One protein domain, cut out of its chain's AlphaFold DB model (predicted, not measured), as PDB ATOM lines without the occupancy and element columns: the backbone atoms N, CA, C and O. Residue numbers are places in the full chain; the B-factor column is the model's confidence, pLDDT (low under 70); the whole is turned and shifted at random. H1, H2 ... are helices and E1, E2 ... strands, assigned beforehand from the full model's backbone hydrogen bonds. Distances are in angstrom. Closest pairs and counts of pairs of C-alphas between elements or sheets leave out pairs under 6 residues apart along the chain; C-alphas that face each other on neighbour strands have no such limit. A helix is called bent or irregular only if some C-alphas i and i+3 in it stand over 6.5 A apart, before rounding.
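What this domain is: This is residues 51 to 190 of the 222 residues of an uncharacterized protein of Gracilariopsis chorda (UniProt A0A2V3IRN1). A long, strongly twisted sheet of eight strands curls round helix H3; E1, E2 and E3 make one end of it, and E5, E6, E7 and E8 make the other, where H2 covers E5 and E6. Each of these two runs is a meander, each strand the antiparallel neighbour of the one before; the bent E8 joins them, pairing with E3, E4 and E7 in a branched, antiparallel sheet. The printed part has 140 residues, with three named helices and eight named strands in the order H1 E1 E2 E3 E4 E5 E6 E7 E8 H2 H3; the class is mixed, helices and strands. It is compact, with a radius of gyration of the C-alphas of 15.6 A, and elongated in outline, spanning 52 by 30 by 28 A.

How they stand to each other: Begin at H1, residues 51 to 54, which is not on the sheet. Next look at E1, residues 59 to 63, which forms a hairpin with E2, residues 68 to 77; N 62 and O 70 are 3.0 A apart, within hydrogen-bond range. On the other side of E2 is E3, residues 82 to 94, with N 75 and O 84 at 2.8 A; E3 bends by 77 degrees at residue 88. E4, residues 98 to 102, is apart from E3. E5, residues 107 to 112, and E6, residues 117 to 123, form a hairpin, with N 109 and O 120 at 2.9 A. E7, residues 126 to 130, forms hairpins with E6, N 128 to O 121 being 2.8 A, and with E8, residues 144 to 152, N 150 to O 127 being 2.8 A. On the other side of E8 the pairing is staggered: E4 at N 147 and O 99, 2.9 A, and E3 at N 151 and O 92, 2.9 A. H2, residues 157 to 172, is on the sheet at a height of 6.8 A, over E5 and E6; its closest C-alphas to E6 are Ala 164 and Val 120, 5.2 A. H3, residues 178 to 188, touches residues 163 to 170 of H2 alone, closest at the C-alphas of Leu 185 and Tyr 163, 6.6 A, at a steep tilt of 54 degrees, opposite ways. O i to N i+4 pairs are within range in 10 of 12 for H2 and 6 of 7 for H3; H1 is too short for one.

Where its parts are: Find C-alpha 51 at (33.693, -46.045, -50.526), where H1 begins. E2 runs 28.3 A and E3 28.6 A; E8 runs 22.4 A from C-alpha 144 at (61.525, -57.374, -38.691). H2 runs 23.9 A and is irregular, C-alphas 158 and 161 being 7.9 A apart. H3 ends at C-alpha 188, (37.997, -42.652, -39.701).

The domain as a whole: The two C-alphas farthest apart, of Thr 80 and Ser 142, are 54.0 A from each other. The printed part has no cut; the link E7 to E8, residues 131 to 143, is long. Mean pLDDT of the printed part is 77.8, and it is under 70 at residues 51 to 62, 65 to 66, 73 to 87 and 187 to 190.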
ATOM      1  N   LEU A  51      32.381 -46.598 -50.867       35.19
ATOM      2  CA  LEU A  51      33.693 -46.045 -50.526       35.19
ATOM      3  C   LEU A  51      33.748 -44.550 -50.853       35.19
ATOM      4  O   LEU A  51      34.442 -43.803 -50.181       35.19
ATOM      5  N   GLN A  52      33.009 -44.131 -51.882       32.91
ATOM      6  CA  GLN A  52      33.018 -42.781 -52.437       32.91
ATOM      7  C   GLN A  52      32.187 -41.785 -51.611       32.91
ATOM      8  O   GLN A  52      32.581 -40.628 -51.496       32.91
ATOM      9  N   GLU A  53      31.101 -42.237 -50.975       30.75
ATOM     10  CA  GLU A  53      30.354 -41.445 -49.983       30.75
ATOM     11  C   GLU A  53      31.133 -41.291 -48.665       30.75
ATOM     12  O   GLU A  53      31.133 -40.208 -48.083       30.75
ATOM     13  N   GLU A  54      31.893 -42.312 -48.246       31.83
ATOM     14  CA  GLU A  54      32.867 -42.191 -47.145       31.83
ATOM     15  C   GLU A  54      34.081 -41.312 -47.518       31.83
ATOM     16  O   GLU A  54      34.749 -40.785 -46.628       31.83
ATOM     17  N   LEU A  55      34.355 -41.124 -48.820       36.16
ATOM     18  CA  LEU A  55      35.445 -40.306 -49.372       36.16
ATOM     19  C   LEU A  55      35.025 -38.895 -49.812       36.16
ATOM     20  O   LEU A  55      35.824 -38.198 -50.441       36.16
ATOM     21  N   LEU A  56      33.835 -38.415 -49.449       40.25
ATOM     22  CA  LEU A  56      33.508 -36.981 -49.484       40.25
ATOM     23  C   LEU A  56      34.188 -36.255 -48.317       40.25
ATOM     24  O   LEU A  56      33.596 -35.444 -47.606       40.25
ATOM     25  N   VAL A  57      35.462 -36.569 -48.090       46.19
ATOM     26  CA  VAL A  57      36.259 -35.874 -47.104       46.19
ATOM     27  C   VAL A  57      37.015 -34.794 -47.829       46.19
ATOM     28  O   VAL A  57      37.888 -35.016 -48.664       46.19
ATOM     29  N   PHE A  58      36.609 -33.590 -47.501       50.69
ATOM     30  CA  PHE A  58      37.329 -32.393 -47.805       50.69
ATOM     31  C   PHE A  58      38.587 -32.403 -46.933       50.69
ATOM     32  O   PHE A  58      38.502 -32.321 -45.711       50.69
ATOM     33  N   ILE A  59      39.750 -32.607 -47.549       58.03
ATOM     34  CA  ILE A  59      41.037 -32.676 -46.857       58.03
ATOM     35  C   ILE A  59      41.953 -31.651 -47.490       58.03
ATOM     36  O   ILE A  59      42.024 -31.556 -48.718       58.03
ATOM     37  N   CYS A  60      42.695 -30.931 -46.663       64.81
ATOM     38  CA  CYS A  60      43.695 -30.005 -47.157       64.81
ATOM     39  C   CYS A  60      45.076 -30.625 -47.024       64.81
ATOM     40  O   CYS A  60      45.426 -31.169 -45.975       64.81
ATOM     41  N   PHE A  61      45.837 -30.577 -48.115       69.00
ATOM     42  CA  PHE A  61      47.198 -31.083 -48.163       69.00
ATOM     43  C   PHE A  61      48.184 -29.932 -48.339       69.00
ATOM     44  O   PHE A  61      48.016 -29.082 -49.209       69.00
ATOM     45  N   ASP A  62      49.234 -29.948 -47.528       67.56
ATOM     46  CA  ASP A  62      50.447 -29.166 -47.757       67.56
ATOM     47  C   ASP A  62      51.548 -30.147 -48.164       67.56
ATOM     48  O   ASP A  62      52.010 -30.943 -47.339       67.56
ATOM     49  N   VAL A  63      51.910 -30.134 -49.450       71.19
ATOM     50  CA  VAL A  63      53.014 -30.933 -49.993       71.19
ATOM     51  C   VAL A  63      54.243 -30.045 -50.073       71.19
ATOM     52  O   VAL A  63      54.300 -29.095 -50.853       71.19
ATOM     53  N   ARG A  64      55.257 -30.387 -49.290       71.19
ATOM     54  CA  ARG A  64      56.527 -29.667 -49.253       71.19
ATOM     55  C   ARG A  64      57.522 -30.277 -50.233       71.19
ATOM     56  O   ARG A  64      57.434 -31.449 -50.598       71.19
ATOM     57  N   SER A  65      58.521 -29.488 -50.623       68.44
ATOM     58  CA  SER A  65      59.557 -29.879 -51.593       68.44
ATOM     59  C   SER A  65      60.379 -31.109 -51.186       68.44
ATOM     60  O   SER A  65      60.955 -31.772 -52.041       68.44
ATOM     61  N   ASN A  66      60.406 -31.449 -49.897       69.94
ATOM     62  CA  ASN A  66      61.053 -32.648 -49.362       69.94
ATOM     63  C   ASN A  66      60.161 -33.908 -49.396       69.94
ATOM     64  O   ASN A  66      60.512 -34.913 -48.782       69.94
ATOM     65  N   GLY A  67      58.992 -33.853 -50.042       70.44
ATOM     66  CA  GLY A  67      58.033 -34.959 -50.076       70.44
ATOM     67  C   GLY A  67      57.261 -35.155 -48.768       70.44
ATOM     68  O   GLY A  67      56.564 -36.160 -48.631       70.44
ATOM     69  N   SER A  68      57.371 -34.227 -47.809       77.44
ATOM     70  CA  SER A  68      56.510 -34.186 -46.622       77.44
ATOM     71  C   SER A  68      55.112 -33.742 -47.025       77.44
ATOM     72  O   SER A  68      54.951 -32.765 -47.755       77.44
ATOM     73  N   ILE A  69      54.111 -34.452 -46.527       78.00
ATOM     74  CA  ILE A  69      52.704 -34.246 -46.825       78.00
ATOM     75  C   ILE A  69      51.975 -34.140 -45.492       78.00
ATOM     76  O   ILE A  69      51.774 -35.138 -44.794       78.00
ATOM     77  N   SER A  70      51.583 -32.916 -45.160       78.00
ATOM     78  CA  SER A  70      50.738 -32.631 -44.003       78.00
ATOM     79  C   SER A  70      49.279 -32.670 -44.423       78.00
ATOM     80  O   SER A  70      48.912 -32.118 -45.462       78.00
ATOM     81  N   VAL A  71      48.454 -33.322 -43.614       75.25
ATOM     82  CA  VAL A  71      47.038 -33.547 -43.887       75.25
ATOM     83  C   VAL A  71      46.209 -32.911 -42.783       75.25
ATOM     84  O   VAL A  71      46.335 -33.282 -41.615       75.25
ATOM     85  N   PHE A  72      45.357 -31.962 -43.160       73.19
ATOM     86  CA  PHE A  72      44.521 -31.182 -42.250       73.19
ATOM     87  C   PHE A  72      43.043 -31.514 -42.426       73.19
ATOM     88  O   PHE A  72      42.596 -31.880 -43.518       73.19
ATOM     89  N   GLU A  73      42.284 -31.356 -41.347       69.06
ATOM     90  CA  GLU A  73      40.827 -31.441 -41.376       69.06
ATOM     91  C   GLU A  73      40.262 -30.302 -42.237       69.06
ATOM     92  O   GLU A  73      40.761 -29.176 -42.200       69.06
ATOM     93  N   ALA A  74      39.219 -30.573 -43.022       63.78
ATOM     94  CA  ALA A  74      38.453 -29.517 -43.665       63.78
ATOM     95  C   ALA A  74      36.964 -29.652 -43.341       63.78
ATOM     96  O   ALA A  74      36.426 -30.745 -43.160       63.78
ATOM     97  N   LYS A  75      36.297 -28.504 -43.262       62.06
ATOM     98  CA  LYS A  75      34.862 -28.378 -43.018       62.06
ATOM     99  C   LYS A  75      34.158 -28.012 -44.317       62.06
ATOM    100  O   LYS A  75      34.641 -27.173 -45.078       62.06
ATOM    101  N   SER A  76      33.008 -28.632 -44.563       55.25
ATOM    102  CA  SER A  76      32.172 -28.345 -45.730       55.25
ATOM    103  C   SER A  76      30.975 -27.489 -45.349       55.25
ATOM    104  O   SER A  76      30.228 -27.814 -44.427       55.25
ATOM    105  N   GLY A  77      30.756 -26.415 -46.097       48.12
ATOM    106  CA  GLY A  77      29.497 -25.692 -46.114       48.12
ATOM    107  C   GLY A  77      28.563 -26.323 -47.138       48.12
ATOM    108  O   GLY A  77      28.509 -25.860 -48.273       48.12
ATOM    109  N   LEU A  78      27.787 -27.339 -46.741       46.12
ATOM    110  CA  LEU A  78      26.807 -28.023 -47.609       46.12
ATOM    111  C   LEU A  78      25.864 -27.047 -48.340       46.12
ATOM    112  O   LEU A  78      25.491 -27.281 -49.484       46.12
ATOM    113  N   LYS A  79      25.521 -25.920 -47.701       41.50
ATOM    114  CA  LYS A  79      24.653 -24.871 -48.265       41.50
ATOM    115  C   LYS A  79      25.336 -24.000 -49.328       41.50
ATOM    116  O   LYS A  79      24.654 -23.397 -50.146       41.50
ATOM    117  N   THR A  80      26.662 -23.886 -49.296       47.84
ATOM    118  CA  THR A  80      27.434 -22.988 -50.173       47.84
ATOM    119  C   THR A  80      28.330 -23.738 -51.154       47.84
ATOM    120  O   THR A  80      28.928 -23.106 -52.022       47.84
ATOM    121  N   GLY A  81      28.457 -25.061 -51.007       46.94
ATOM    122  CA  GLY A  81      29.415 -25.882 -51.749       46.94
ATOM    123  C   GLY A  81      30.876 -25.523 -51.457       46.94
ATOM    124  O   GLY A  81      31.764 -25.945 -52.193       46.94
ATOM    125  N   LYS A  82      31.138 -24.713 -50.421       49.94
ATOM    126  CA  LYS A  82      32.480 -24.240 -50.073       49.94
ATOM    127  C   LYS A  82      33.135 -25.150 -49.048       49.94
ATOM    128  O   LYS A  82      32.473 -25.743 -48.203       49.94
ATOM    129  N   VAL A  83      34.456 -25.196 -49.113       54.62
ATOM    130  CA  VAL A  83      35.310 -26.037 -48.282       54.62
ATOM    131  C   VAL A  83      36.309 -25.147 -47.569       54.62
ATOM    132  O   VAL A  83      36.934 -24.308 -48.214       54.62
ATOM    133  N   GLN A  84      36.464 -25.336 -46.263       60.34
ATOM    134  CA  GLN A  84      37.402 -24.585 -45.440       60.34
ATOM    135  C   GLN A  84      38.375 -25.537 -44.751       60.34
ATOM    136  O   GLN A  84      37.962 -26.366 -43.943       60.34
ATOM    137  N   CYS A  85      39.664 -25.396 -45.055       62.81
ATOM    138  CA  CYS A  85      40.730 -26.045 -44.300       62.81
ATOM    139  C   CYS A  85      40.756 -25.492 -42.877       62.81
ATOM    140  O   CYS A  85      40.696 -24.276 -42.701       62.81
ATOM    141  N   THR A  86      40.871 -26.359 -41.880       67.12
ATOM    142  CA  THR A  86      41.149 -25.943 -40.507       67.12
ATOM    143  C   THR A  86      42.649 -26.033 -40.242       67.12
ATOM    144  O   THR A  86      43.387 -26.736 -40.935       67.12
ATOM    145  N   ASN A  87      43.109 -25.371 -39.182       69.69
ATOM    146  CA  ASN A  87      44.483 -25.521 -38.698       69.69
ATOM    147  C   ASN A  87      44.722 -26.835 -37.922       69.69
ATOM    148  O   ASN A  87      45.807 -27.058 -37.381       69.69
ATOM    149  N   LYS A  88      43.728 -27.733 -37.857       70.56
ATOM    150  CA  LYS A  88      43.825 -29.005 -37.135       70.56
ATOM    151  C   LYS A  88      44.523 -30.051 -38.003       70.56
ATOM    152  O   LYS A  88      43.944 -30.599 -38.944       70.56
ATOM    153  N   LEU A  89      45.774 -30.350 -37.657       72.81
ATOM    154  CA  LEU A  89      46.550 -31.417 -38.286       72.81
ATOM    155  C   LEU A  89      45.980 -32.792 -37.905       72.81
ATOM    156  O   LEU A  89      45.873 -33.129 -36.723       72.81
ATOM    157  N   ILE A  90      45.674 -33.605 -38.911       72.88
ATOM    158  CA  ILE A  90      45.284 -35.006 -38.736       72.88
ATOM    159  C   ILE A  90      46.544 -35.869 -38.668       72.88
ATOM    160  O   ILE A  90      46.786 -36.553 -37.675       72.88
ATOM    161  N   PHE A  91      47.363 -35.822 -39.717       78.50
ATOM    162  CA  PHE A  91      48.608 -36.577 -39.783       78.50
ATOM    163  C   PHE A  91      49.624 -35.921 -40.710       78.50
ATOM    164  O   PHE A  91      49.278 -35.140 -41.596       78.50
ATOM    165  N   ASN A  92      50.889 -36.270 -40.516       82.25
ATOM    166  CA  ASN A  92      51.983 -35.906 -41.398       82.25
ATOM    167  C   ASN A  92      52.769 -37.164 -41.768       82.25
ATOM    168  O   ASN A  92      52.967 -38.075 -40.960       82.25
ATOM    169  N   TYR A  93      53.233 -37.219 -43.005       82.62
ATOM    170  CA  TYR A  93      54.146 -38.260 -43.437       82.62
ATOM    171  C   TYR A  93      55.072 -37.755 -44.535       82.62
ATOM    172  O   TYR A  93      54.808 -36.751 -45.186       82.62
ATOM    173  N   VAL A  94      56.160 -38.482 -44.759       81.06
ATOM    174  CA  VAL A  94      57.035 -38.271 -45.911       81.06
ATOM    175  C   VAL A  94      56.744 -39.370 -46.922       81.06
ATOM    176  O   VAL A  94      56.718 -40.553 -46.569       81.06
ATOM    177  N   ASN A  95      56.479 -38.991 -48.171       75.88
ATOM    178  CA  ASN A  95      56.182 -39.954 -49.222       75.88
ATOM    179  C   ASN A  95      57.353 -40.929 -49.407       75.88
ATOM    180  O   ASN A  95      58.511 -40.520 -49.460       75.88
ATOM    181  N   GLY A  96      57.053 -42.227 -49.458       72.19
ATOM    182  CA  GLY A  96      58.066 -43.280 -49.537       72.19
ATOM    183  C   GLY A  96      58.887 -43.501 -48.260       72.19
ATOM    184  O   GLY A  96      59.761 -44.363 -48.260       72.19
ATOM    185  N   ALA A  97      58.623 -42.786 -47.158       81.19
ATOM    186  CA  ALA A  97      59.328 -43.038 -45.907       81.19
ATOM    187  C   ALA A  97      58.933 -44.398 -45.319       81.19
ATOM    188  O   ALA A  97      57.798 -44.616 -44.866       81.19
ATOM    189  N   ARG A  98      59.917 -45.298 -45.307       84.94
ATOM    190  CA  ARG A  98      59.830 -46.638 -44.742       84.94
ATOM    191  C   ARG A  98      60.715 -46.758 -43.503       84.94
ATOM    192  O   ARG A  98      61.712 -46.050 -43.353       84.94
ATOM    193  N   SER A  99      60.336 -47.630 -42.578       87.88
ATOM    194  CA  SER A  99      61.112 -47.911 -41.374       87.88
ATOM    195  C   SER A  99      61.053 -49.390 -41.039       87.88
ATOM    196  O   SER A  99      59.970 -49.971 -40.974       87.88
ATOM    197  N   ASN A 100      62.220 -49.976 -40.781       89.38
ATOM    198  CA  ASN A 100      62.317 -51.341 -40.288       89.38
ATOM    199  C   ASN A 100      61.996 -51.360 -38.795       89.38
ATOM    200  O   ASN A 100      62.651 -50.676 -38.000       89.38
ATOM    201  N   LYS A 101      60.977 -52.131 -38.409       87.31
ATOM    202  CA  LYS A 101      60.559 -52.268 -37.013       87.31
ATOM    203  C   LYS A 101      60.404 -53.726 -36.619       87.31
ATOM    204  O   LYS A 101      59.889 -54.545 -37.378       87.31
ATOM    205  N   THR A 102      60.830 -54.008 -35.393       84.19
ATOM    206  CA  THR A 102      60.653 -55.302 -34.737       84.19
ATOM    207  C   THR A 102      59.343 -55.303 -33.960       84.19
ATOM    208  O   THR A 102      59.079 -54.373 -33.195       84.19
ATOM    209  N   VAL A 103      58.552 -56.363 -34.121       78.88
ATOM    210  CA  VAL A 103      57.215 -56.496 -33.517       78.88
ATOM    211  C   VAL A 103      57.233 -56.400 -31.989       78.88
ATOM    212  O   VAL A 103      56.331 -55.801 -31.415       78.88
ATOM    213  N   ALA A 104      58.271 -56.909 -31.317       79.62
ATOM    214  CA  ALA A 104      58.368 -56.874 -29.853       79.62
ATOM    215  C   ALA A 104      58.421 -55.465 -29.229       79.62
ATOM    216  O   ALA A 104      58.092 -55.312 -28.057       79.62
ATOM    217  N   ASN A 105      58.845 -54.444 -29.978       80.50
ATOM    218  CA  ASN A 105      59.136 -53.118 -29.417       80.50
ATOM    219  C   ASN A 105      57.972 -52.125 -29.546       80.50
ATOM    220  O   ASN A 105      58.129 -50.946 -29.229       80.50
ATOM    221  N   ILE A 106      56.831 -52.567 -30.073       86.94
ATOM    222  CA  ILE A 106      55.702 -51.713 -30.440       86.94
ATOM    223  C   ILE A 106      54.385 -52.442 -30.196       86.94
ATOM    224  O   ILE A 106      54.332 -53.670 -30.177       86.94
ATOM    225  N   ARG A 107      53.293 -51.687 -30.043       90.00
ATOM    226  CA  ARG A 107      51.965 -52.302 -30.039       90.00
ATOM    227  C   ARG A 107      51.634 -52.737 -31.457       90.00
ATOM    228  O   ARG A 107      51.810 -51.959 -32.388       90.00
ATOM    229  N   PHE A 108      51.164 -53.964 -31.607       91.81
ATOM    230  CA  PHE A 108      51.069 -54.642 -32.891       91.81
ATOM    231  C   PHE A 108      49.712 -55.326 -33.047       91.81
ATOM    232  O   PHE A 108      49.202 -55.914 -32.093       91.81
ATOM    233  N   ALA A 109      49.171 -55.293 -34.261       92.69
ATOM    234  CA  ALA A 109      48.069 -56.140 -34.683       92.69
ATOM    235  C   ALA A 109      48.304 -56.649 -36.110       92.69
ATOM    236  O   ALA A 109      48.892 -55.970 -36.955       92.69
ATOM    237  N   ARG A 110      47.809 -57.858 -36.366       93.12
ATOM    238  CA  ARG A 110      47.801 -58.488 -37.682       93.12
ATOM    239  C   ARG A 110      46.398 -58.974 -37.954       93.12
ATOM    240  O   ARG A 110      45.865 -59.723 -37.143       93.12
ATOM    241  N   GLU A 111      45.891 -58.639 -39.128       94.38
ATOM    242  CA  GLU A 111      44.640 -59.185 -39.630       94.38
ATOM    243  C   GLU A 111      44.861 -59.829 -40.988       94.38
ATOM    244  O   GLU A 111      45.636 -59.333 -41.806       94.38
ATOM    245  N   CYS A 112      44.214 -60.968 -41.209       94.25
ATOM    246  CA  CYS A 112      44.418 -61.794 -42.391       94.25
ATOM    247  C   CYS A 112      43.096 -62.342 -42.910       94.25
ATOM    248  O   CYS A 112      42.192 -62.654 -42.136       94.25
ATOM    249  N   ASN A 113      43.029 -62.553 -44.219       92.38
ATOM    250  CA  ASN A 113      42.016 -63.389 -44.850       92.38
ATOM    251  C   ASN A 113      42.683 -64.512 -45.664       92.38
ATOM    252  O   ASN A 113      43.861 -64.817 -45.485       92.38
ATOM    253  N   THR A 114      41.931 -65.145 -46.563       91.69
ATOM    254  CA  THR A 114      42.432 -66.235 -47.412       91.69
ATOM    255  C   THR A 114      43.448 -65.796 -48.470       91.69
ATOM    256  O   THR A 114      44.143 -66.650 -49.014       91.69
ATOM    257  N   LEU A 115      43.545 -64.499 -48.776       91.12
ATOM    258  CA  LEU A 115      44.351 -63.961 -49.875       91.12
ATOM    259  C   LEU A 115      45.575 -63.180 -49.402       91.12
ATOM    260  O   LEU A 115      46.608 -63.237 -50.063       91.12
ATOM    261  N   LEU A 116      45.465 -62.431 -48.305       94.88
ATOM    262  CA  LEU A 116      46.517 -61.545 -47.815       94.88
ATOM    263  C   LEU A 116      46.353 -61.205 -46.325       94.88
ATOM    264  O   LEU A 116      45.299 -61.411 -45.723       94.88
ATOM    265  N   CYS A 117      47.416 -60.659 -45.741       94.06
ATOM    266  CA  CYS A 117      47.463 -60.090 -44.401       94.06
ATOM    267  C   CYS A 117      47.844 -58.609 -44.451       94.06
ATOM    268  O   CYS A 117      48.669 -58.187 -45.268       94.06
ATOM    269  N   ALA A 118      47.310 -57.848 -43.504       94.25
ATOM    270  CA  ALA A 118      47.751 -56.512 -43.156       94.25
ATOM    271  C   ALA A 118      48.368 -56.528 -41.756       94.25
ATOM    272  O   ALA A 118      47.837 -57.142 -40.827       94.25
ATOM    273  N   ILE A 119      49.492 -55.835 -41.603       94.56
ATOM    274  CA  ILE A 119      50.126 -55.622 -40.312       94.56
ATOM    275  C   ILE A 119      50.133 -54.129 -40.019       94.56
ATOM    276  O   ILE A 119      50.624 -53.326 -40.815       94.56
ATOM    277  N   VAL A 120      49.637 -53.772 -38.837       94.12
ATOM    278  CA  VAL A 120      49.710 -52.409 -38.319       94.12
ATOM    279  C   VAL A 120      50.371 -52.436 -36.955       94.12
ATOM    280  O   VAL A 120      50.118 -53.307 -36.124       94.12
ATOM    281  N   ALA A 121      51.226 -51.455 -36.715       94.19
ATOM    282  CA  ALA A 121      51.826 -51.252 -35.418       94.19
ATOM    283  C   ALA A 121      51.874 -49.773 -35.044       94.19
ATOM    284  O   ALA A 121      51.841 -48.902 -35.910       94.19
ATOM    285  N   ALA A 122      51.959 -49.477 -33.751       91.56
ATOM    286  CA  ALA A 122      52.043 -48.113 -33.250       91.56
ATOM    287  C   ALA A 122      52.996 -47.983 -32.059       91.56
ATOM    288  O   ALA A 122      53.162 -48.900 -31.247       91.56
ATOM    289  N   SER A 123      53.603 -46.804 -31.958       92.31
ATOM    290  CA  SER A 123      54.451 -46.376 -30.849       92.31
ATOM    291  C   SER A 123      54.128 -44.913 -30.543       92.31
ATOM    292  O   SER A 123      54.550 -44.017 -31.275       92.31
ATOM    293  N   GLY A 124      53.307 -44.688 -29.513       88.12
ATOM    294  CA  GLY A 124      52.739 -43.375 -29.205       88.12
ATOM    295  C   GLY A 124      51.956 -42.810 -30.393       88.12
ATOM    296  O   GLY A 124      51.013 -43.431 -30.885       88.12
ATOM    297  N   SER A 125      52.384 -41.649 -30.885       86.44
ATOM    298  CA  SER A 125      51.763 -40.966 -32.022       86.44
ATOM    299  C   SER A 125      52.289 -41.392 -33.396       86.44
ATOM    300  O   SER A 125      51.868 -40.833 -34.403       86.44
ATOM    301  N   THR A 126      53.183 -42.379 -33.492       90.81
ATOM    302  CA  THR A 126      53.643 -42.894 -34.790       90.81
ATOM    303  C   THR A 126      52.988 -44.235 -35.105       90.81
ATOM    304  O   THR A 126      53.066 -45.175 -34.311       90.81
ATOM    305  N   VAL A 127      52.407 -44.344 -36.302       91.62
ATOM    306  CA  VAL A 127      51.819 -45.571 -36.854       91.62
ATOM    307  C   VAL A 127      52.667 -46.108 -38.005       91.62
ATOM    308  O   VAL A 127      53.220 -45.363 -38.816       91.62
ATOM    309  N   TYR A 128      52.743 -47.429 -38.070       93.75
ATOM    310  CA  TYR A 128      53.515 -48.221 -39.012       93.75
ATOM    311  C   TYR A 128      52.564 -49.177 -39.734       93.75
ATOM    312  O   TYR A 128      51.883 -49.966 -39.083       93.75
ATOM    313  N   ILE A 129      52.498 -49.101 -41.062       93.62
ATOM    314  CA  ILE A 129      51.578 -49.901 -41.889       93.62
ATOM    315  C   ILE A 129      52.406 -50.744 -42.855       93.62
ATOM    316  O   ILE A 129      53.295 -50.217 -43.525       93.62
ATOM    317  N   SER A 130      52.193 -52.057 -42.891       92.75
ATOM    318  CA  SER A 130      52.907 -52.916 -43.836       92.75
ATOM    319  C   SER A 130      52.338 -52.752 -45.240       92.75
ATOM    320  O   SER A 130      51.208 -52.306 -45.427       92.75
ATOM    321  N   VAL A 131      53.092 -53.195 -46.239       91.62
ATOM    322  CA  VAL A 131      52.488 -53.558 -47.528       91.62
ATOM    323  C   VAL A 131      51.525 -54.742 -47.347       91.62
ATOM    324  O   VAL A 131      51.518 -55.383 -46.291       91.62
ATOM    325  N   ALA A 132      50.718 -55.050 -48.363       92.38
ATOM    326  CA  ALA A 132      49.939 -56.286 -48.373       92.38
ATOM    327  C   ALA A 132      50.890 -57.495 -48.361       92.38
ATOM    328  O   ALA A 132      51.807 -57.585 -49.178       92.38
ATOM    329  N   LEU A 133      50.687 -58.409 -47.415       93.56
ATOM    330  CA  LEU A 133      51.535 -59.583 -47.215       93.56
ATOM    331  C   LEU A 133      50.778 -60.860 -47.590       93.56
ATOM    332  O   LEU A 133      49.554 -60.884 -47.493       93.56
ATOM    333  N   PRO A 134      51.465 -61.947 -47.970       93.31
ATOM    334  CA  PRO A 134      50.809 -63.233 -48.167       93.31
ATOM    335  C   PRO A 134      50.224 -63.770 -46.842       93.31
ATOM    336  O   PRO A 134      50.781 -63.507 -45.773       93.31
ATOM    337  N   PRO A 135      49.153 -64.584 -46.887       90.38
ATOM    338  CA  PRO A 135      48.467 -65.087 -45.693       90.38
ATOM    339  C   PRO A 135      49.337 -66.057 -44.879       90.38
ATOM    340  O   PRO A 135      49.110 -66.276 -43.693       90.38
ATOM    341  N   THR A 136      50.372 -66.615 -45.509       89.38
ATOM    342  CA  THR A 136      51.354 -67.517 -44.902       89.38
ATOM    343  C   THR A 136      52.436 -66.796 -44.097       89.38
ATOM    344  O   THR A 136      53.335 -67.452 -43.569       89.38
ATOM    345  N   VAL A 137      52.398 -65.460 -44.003       88.00
ATOM    346  CA  VAL A 137      53.422 -64.699 -43.282       88.00
ATOM    347  C   VAL A 137      53.428 -65.060 -41.792       88.00
ATOM    348  O   VAL A 137      52.463 -64.849 -41.052       88.00
ATOM    349  N   MET A 138      54.554 -65.608 -41.338       84.88
ATOM    350  CA  MET A 138      54.776 -65.927 -39.932       84.88
ATOM    351  C   MET A 138      55.295 -64.684 -39.221       84.88
ATOM    352  O   MET A 138      56.328 -64.135 -39.597       84.88
ATOM    353  N   VAL A 139      54.569 -64.239 -38.195       83.44
ATOM    354  CA  VAL A 139      54.960 -63.084 -37.389       83.44
ATOM    355  C   VAL A 139      55.344 -63.557 -35.997       83.44
ATOM    356  O   VAL A 139      54.502 -64.014 -35.229       83.44
ATOM    357  N   THR A 140      56.628 -63.442 -35.678       84.12
ATOM    358  CA  THR A 140      57.177 -63.688 -34.343       84.12
ATOM    359  C   THR A 140      57.637 -62.376 -33.713       84.12
ATOM    360  O   THR A 140      57.820 -61.367 -34.397       84.12
ATOM    361  N   SER A 141      57.879 -62.387 -32.403       79.56
ATOM    362  CA  SER A 141      58.378 -61.222 -31.660       79.56
ATOM    363  C   SER A 141      59.715 -60.682 -32.189       79.56
ATOM    364  O   SER A 141      59.986 -59.493 -32.044       79.56
ATOM    365  N   SER A 142      60.526 -61.517 -32.848       83.94
ATOM    366  CA  SER A 142      61.807 -61.140 -33.457       83.94
ATOM    367  C   SER A 142      61.714 -60.774 -34.940       83.94
ATOM    368  O   SER A 142      62.720 -60.376 -35.526       83.94
ATOM    369  N   THR A 143      60.540 -60.902 -35.565       84.81
ATOM    370  CA  THR A 143      60.403 -60.611 -36.995       84.81
ATOM    371  C   THR A 143      60.524 -59.108 -37.239       84.81
ATOM    372  O   THR A 143      59.891 -58.296 -36.556       84.81
ATOM    373  N   VAL A 144      61.350 -58.748 -38.221       87.62
ATOM    374  CA  VAL A 144      61.525 -57.374 -38.691       87.62
ATOM    375  C   VAL A 144      60.732 -57.209 -39.977       87.62
ATOM    376  O   VAL A 144      60.909 -57.978 -40.918       87.62
ATOM    377  N   PHE A 145      59.882 -56.191 -40.013       88.00
ATOM    378  CA  PHE A 145      59.149 -55.802 -41.211       88.00
ATOM    379  C   PHE A 145      59.500 -54.372 -41.591       88.00
ATOM    380  O   PHE A 145      59.778 -53.530 -40.730       88.00
ATOM    381  N   GLU A 146      59.453 -54.107 -42.890       90.88
ATOM    382  CA  GLU A 146      59.500 -52.758 -43.425       90.88
ATOM    383  C   GLU A 146      58.086 -52.167 -43.424       90.88
ATOM    384  O   GLU A 146      57.147 -52.735 -43.987       90.88
ATOM    385  N   PHE A 147      57.931 -51.009 -42.788       92.19
ATOM    386  CA  PHE A 147      56.644 -50.342 -42.644       92.19
ATOM    387  C   PHE A 147      56.649 -48.950 -43.250       92.19
ATOM    388  O   PHE A 147      57.599 -48.189 -43.086       92.19
ATOM    389  N   ALA A 148      55.527 -48.576 -43.851       91.69
ATOM    390  CA  ALA A 148      55.159 -47.192 -44.096       91.69
ATOM    391  C   ALA A 148      54.971 -46.457 -42.759       91.69
ATOM    392  O   ALA A 148      54.121 -46.846 -41.960       91.69
ATOM    393  N   ARG A 149      55.747 -45.394 -42.516       91.88
ATOM    394  CA  ARG A 149      55.686 -44.615 -41.266       91.88
ATOM    395  C   ARG A 149      54.816 -43.370 -41.420       91.88
ATOM    396  O   ARG A 149      55.074 -42.566 -42.315       91.88
ATOM    397  N   THR A 150      53.864 -43.173 -40.513       89.88
ATOM    398  CA  THR A 150      53.029 -41.965 -40.409       89.88
ATOM    399  C   THR A 150      53.083 -41.412 -38.991       89.88
ATOM    400  O   THR A 150      52.913 -42.172 -38.042       89.88
ATOM    401  N   ASP A 151      53.285 -40.105 -38.848       86.69
ATOM    402  CA  ASP A 151      53.209 -39.420 -37.560       86.69
ATOM    403  C   ASP A 151      51.828 -38.744 -37.427       86.69
ATOM    404  O   ASP A 151      51.351 -38.070 -38.342       86.69
ATOM    405  N   LEU A 152      51.163 -38.959 -36.295       83.00
ATOM    406  CA  LEU A 152      49.808 -38.498 -35.989       83.00
ATOM    407  C   LEU A 152      49.830 -37.389 -34.935       83.00
ATOM    408  O   LEU A 152      50.810 -37.212 -34.209       83.00
ATOM    409  N   SER A 153      48.718 -36.665 -34.815       76.31
ATOM    410  CA  SER A 153      48.520 -35.663 -33.760       76.31
ATOM    411  C   SER A 153      48.022 -36.242 -32.427       76.31
ATOM    412  O   SER A 153      47.896 -35.504 -31.453       76.31
ATOM    413  N   PHE A 154      47.766 -37.549 -32.357       77.38
ATOM    414  CA  PHE A 154      47.244 -38.249 -31.179       77.38
ATOM    415  C   PHE A 154      47.914 -39.620 -30.997       77.38
ATOM    416  O   PHE A 154      48.543 -40.143 -31.917       77.38
ATOM    417  N   ASP A 155      47.776 -40.210 -29.807       80.38
ATOM    418  CA  ASP A 155      48.254 -41.568 -29.527       80.38
ATOM    419  C   ASP A 155      47.352 -42.609 -30.207       80.38
ATOM    420  O   ASP A 155      46.148 -42.681 -29.952       80.38
ATOM    421  N   ALA A 156      47.940 -43.427 -31.078       82.12
ATOM    422  CA  ALA A 156      47.237 -44.439 -31.862       82.12
ATOM    423  C   ALA A 156      47.344 -45.859 -31.293       82.12
ATOM    424  O   ALA A 156      46.781 -46.800 -31.859       82.12
ATOM    425  N   THR A 157      48.063 -46.053 -30.187       85.19
ATOM    426  CA  THR A 157      48.348 -47.384 -29.639       85.19
ATOM    427  C   THR A 157      47.077 -48.152 -29.274       85.19
ATOM    428  O   THR A 157      47.023 -49.366 -29.456       85.19
ATOM    429  N   SER A 158      46.017 -47.480 -28.825       82.69
ATOM    430  CA  SER A 158      44.734 -48.115 -28.492       82.69
ATOM    431  C   SER A 158      43.942 -48.606 -29.712       82.69
ATOM    432  O   SER A 158      43.130 -49.517 -29.565       82.69
ATOM    433  N   MET A 159      44.201 -48.066 -30.908       82.62
ATOM    434  CA  MET A 159      43.412 -48.306 -32.127       82.62
ATOM    435  C   MET A 159      44.057 -49.290 -33.113       82.62
ATOM    436  O   MET A 159      43.466 -49.603 -34.143       82.62
ATOM    437  N   VAL A 160      45.243 -49.825 -32.799       89.75
ATOM    438  CA  VAL A 160      46.050 -50.651 -33.721       89.75
ATOM    439  C   VAL A 160      45.271 -51.830 -34.319       89.75
ATOM    440  O   VAL A 160      45.391 -52.089 -35.514       89.75
ATOM    441  N   SER A 161      44.431 -52.511 -33.532       87.75
ATOM    442  CA  SER A 161      43.597 -53.617 -34.029       87.75
ATOM    443  C   SER A 161      42.541 -53.150 -35.033       87.75
ATOM    444  O   SER A 161      42.397 -53.753 -36.092       87.75
ATOM    445  N   GLN A 162      41.847 -52.043 -34.749       85.12
ATOM    446  CA  GLN A 162      40.852 -51.474 -35.670       85.12
ATOM    447  C   GLN A 162      41.512 -51.020 -36.974       85.12
ATOM    448  O   GLN A 162      40.974 -51.223 -38.062       85.12
ATOM    449  N   TYR A 163      42.719 -50.465 -36.870       90.06
ATOM    450  CA  TYR A 163      43.495 -50.080 -38.035       90.06
ATOM    451  C   TYR A 163      43.914 -51.274 -38.889       90.06
ATOM    452  O   TYR A 163      43.808 -51.195 -40.108       90.06
ATOM    453  N   ALA A 164      44.342 -52.384 -38.284       92.19
ATOM    454  CA  ALA A 164      44.711 -53.583 -39.033       92.19
ATOM    455  C   ALA A 164      43.528 -54.160 -39.829       92.19
ATOM    456  O   ALA A 164      43.697 -54.467 -41.010       92.19
ATOM    457  N   VAL A 165      42.329 -54.211 -39.233       87.38
ATOM    458  CA  VAL A 165      41.098 -54.628 -39.932       87.38
ATOM    459  C   VAL A 165      40.816 -53.704 -41.115       87.38
ATOM    460  O   VAL A 165      40.648 -54.165 -42.241       87.38
ATOM    461  N   ARG A 166      40.841 -52.385 -40.900       87.75
ATOM    462  CA  ARG A 166      40.518 -51.428 -41.965       87.75
ATOM    463  C   ARG A 166      41.541 -51.437 -43.101       87.75
ATOM    464  O   ARG A 166      41.162 -51.302 -44.261       87.75
ATOM    465  N   VAL A 167      42.828 -51.602 -42.799       91.19
ATOM    466  CA  VAL A 167      43.867 -51.749 -43.831       91.19
ATOM    467  C   VAL A 167      43.636 -53.026 -44.645       91.19
ATOM    468  O   VAL A 167      43.750 -52.987 -45.870       91.19
ATOM    469  N   LEU A 168      43.253 -54.134 -44.000       91.88
ATOM    470  CA  LEU A 168      42.882 -55.365 -44.699       91.88
ATOM    471  C   LEU A 168      41.684 -55.142 -45.639       91.88
ATOM    472  O   LEU A 168      41.738 -55.543 -46.804       91.88
ATOM    473  N   ASP A 169      40.637 -54.453 -45.183       87.31
ATOM    474  CA  ASP A 169      39.463 -54.120 -46.007       87.31
ATOM    475  C   ASP A 169      39.839 -53.282 -47.242       87.31
ATOM    476  O   ASP A 169      39.337 -53.506 -48.346       87.31
ATOM    477  N   LEU A 170      40.771 -52.338 -47.090       86.25
ATOM    478  CA  LEU A 170      41.263 -51.517 -48.199       86.25
ATOM    479  C   LEU A 170      42.046 -52.353 -49.219       86.25
ATOM    480  O   LEU A 170      41.783 -52.254 -50.418       86.25
ATOM    481  N   PHE A 171      42.943 -53.231 -48.763       88.06
ATOM    482  CA  PHE A 171      43.683 -54.133 -49.650       88.06
ATOM    483  C   PHE A 171      42.769 -55.108 -50.389       88.06
ATOM    484  O   PHE A 171      42.944 -55.329 -51.586       88.06
ATOM    485  N   THR A 172      41.761 -55.663 -49.715       86.44
ATOM    486  CA  THR A 172      40.782 -56.555 -50.361       86.44
ATOM    487  C   THR A 172      39.898 -55.830 -51.371       86.44
ATOM    488  O   THR A 172      39.475 -56.434 -52.353       86.44
ATOM    489  N   SER A 173      39.702 -54.523 -51.189       82.81
ATOM    490  CA  SER A 173      39.031 -53.639 -52.149       82.81
ATOM    491  C   SER A 173      39.943 -53.164 -53.293       82.81
ATOM    492  O   SER A 173      39.512 -52.371 -54.130       82.81
ATOM    493  N   GLY A 174      41.198 -53.627 -53.347       81.62
ATOM    494  CA  GLY A 174      42.165 -53.287 -54.395       81.62
ATOM    495  C   GLY A 174      42.920 -51.971 -54.181       81.62
ATOM    496  O   GLY A 174      43.584 -51.489 -55.098       81.62
ATOM    497  N   VAL A 175      42.836 -51.368 -52.992       83.12
ATOM    498  CA  VAL A 175      43.506 -50.102 -52.666       83.12
ATOM    499  C   VAL A 175      44.879 -50.386 -52.061       83.12
ATOM    500  O   VAL A 175      44.996 -50.619 -50.863       83.12
ATOM    501  N   PHE A 176      45.928 -50.341 -52.886       81.50
ATOM    502  CA  PHE A 176      47.319 -50.600 -52.462       81.50
ATOM    503  C   PHE A 176      48.198 -49.349 -52.396       81.50
ATOM    504  O   PHE A 176      49.332 -49.418 -51.928       81.50
ATOM    505  N   ASP A 177      47.696 -48.212 -52.874       81.12
ATOM    506  CA  ASP A 177      48.419 -46.946 -52.818       81.12
ATOM    507  C   ASP A 177      48.582 -46.482 -51.361       81.12
ATOM    508  O   ASP A 177      47.600 -46.228 -50.659       81.12
ATOM    509  N   ASP A 178      49.835 -46.351 -50.923       79.00
ATOM    510  CA  ASP A 178      50.227 -45.967 -49.563       79.00
ATOM    511  C   ASP A 178      49.490 -44.707 -49.071       79.00
ATOM    512  O   ASP A 178      49.056 -44.640 -47.918       79.00
ATOM    513  N   LEU A 179      49.364 -43.695 -49.933       75.88
ATOM    514  CA  LEU A 179      48.732 -42.424 -49.587       75.88
ATOM    515  C   LEU A 179      47.223 -42.593 -49.393       75.88
ATOM    516  O   LEU A 179      46.661 -42.104 -48.409       75.88
ATOM    517  N   THR A 180      46.573 -43.304 -50.306       78.12
ATOM    518  CA  THR A 180      45.139 -43.585 -50.246       78.12
ATOM    519  C   THR A 180      44.798 -44.424 -49.017       78.12
ATOM    520  O   THR A 180      43.849 -44.091 -48.306       78.12
ATOM    521  N   VAL A 181      45.617 -45.431 -48.690       83.44
ATOM    522  CA  VAL A 181      45.451 -46.247 -47.476       83.44
ATOM    523  C   VAL A 181      45.540 -45.387 -46.216       83.44
ATOM    524  O   VAL A 181      44.635 -45.421 -45.385       83.44
ATOM    525  N   ARG A 182      46.589 -44.563 -46.080       81.00
ATOM    526  CA  ARG A 182      46.773 -43.687 -44.907       81.00
ATOM    527  C   ARG A 182      45.635 -42.680 -44.760       81.00
ATOM    528  O   ARG A 182      45.155 -42.461 -43.652       81.00
ATOM    529  N   ARG A 183      45.170 -42.096 -45.869       75.25
ATOM    530  CA  ARG A 183      44.005 -41.198 -45.876       75.25
ATOM    531  C   ARG A 183      42.773 -41.908 -45.340       75.25
ATOM    532  O   ARG A 183      42.213 -41.468 -44.343       75.25
ATOM    533  N   ALA A 184      42.382 -43.014 -45.961       75.81
ATOM    534  CA  ALA A 184      41.184 -43.744 -45.564       75.81
ATOM    535  C   ALA A 184      41.246 -44.208 -44.098       75.81
ATOM    536  O   ALA A 184      40.233 -44.189 -43.402       75.81
ATOM    537  N   LEU A 185      42.437 -44.572 -43.618       79.44
ATOM    538  CA  LEU A 185      42.650 -45.023 -42.251       79.44
ATOM    539  C   LEU A 185      42.447 -43.913 -41.210       79.44
ATOM    540  O   LEU A 185      41.715 -44.104 -40.241       79.44
ATOM    541  N   PHE A 186      43.093 -42.759 -41.388       74.62
ATOM    542  CA  PHE A 186      43.127 -41.729 -40.342       74.62
ATOM    543  C   PHE A 186      41.947 -40.761 -40.387       74.62
ATOM    544  O   PHE A 186      41.630 -40.139 -39.373       74.62
ATOM    545  N   LEU A 187      41.239 -40.687 -41.515       64.94
ATOM    546  CA  LEU A 187      39.970 -39.965 -41.591       64.94
ATOM    547  C   LEU A 187      38.888 -40.598 -40.714       64.94
ATOM    548  O   LEU A 187      38.092 -39.880 -40.110       64.94
ATOM    549  N   PHE A 188      38.901 -41.926 -40.588       56.38
ATOM    550  CA  PHE A 188      37.997 -42.652 -39.701       56.38
ATOM    551  C   PHE A 188      38.222 -42.275 -38.226       56.38
ATOM    552  O   PHE A 188      37.266 -42.091 -37.481       56.38
ATOM    553  N   SER A 189      39.478 -42.064 -37.814       53.81
ATOM    554  CA  SER A 189      39.811 -41.667 -36.437       53.81
ATOM    555  C   SER A 189      39.492 -40.209 -36.086       53.81
ATOM    556  O   SER A 189      39.550 -39.851 -34.913       53.81
ATOM    557  N   THR A 190      39.149 -39.365 -37.063       49.88
ATOM    558  CA  THR A 190      38.808 -37.947 -36.840       49.88
ATOM    559  C   THR A 190      37.330 -37.623 -36.989       49.88
ATOM    560  O   THR A 190      36.971 -36.447 -36.962       49.88
TER     561      THR A 190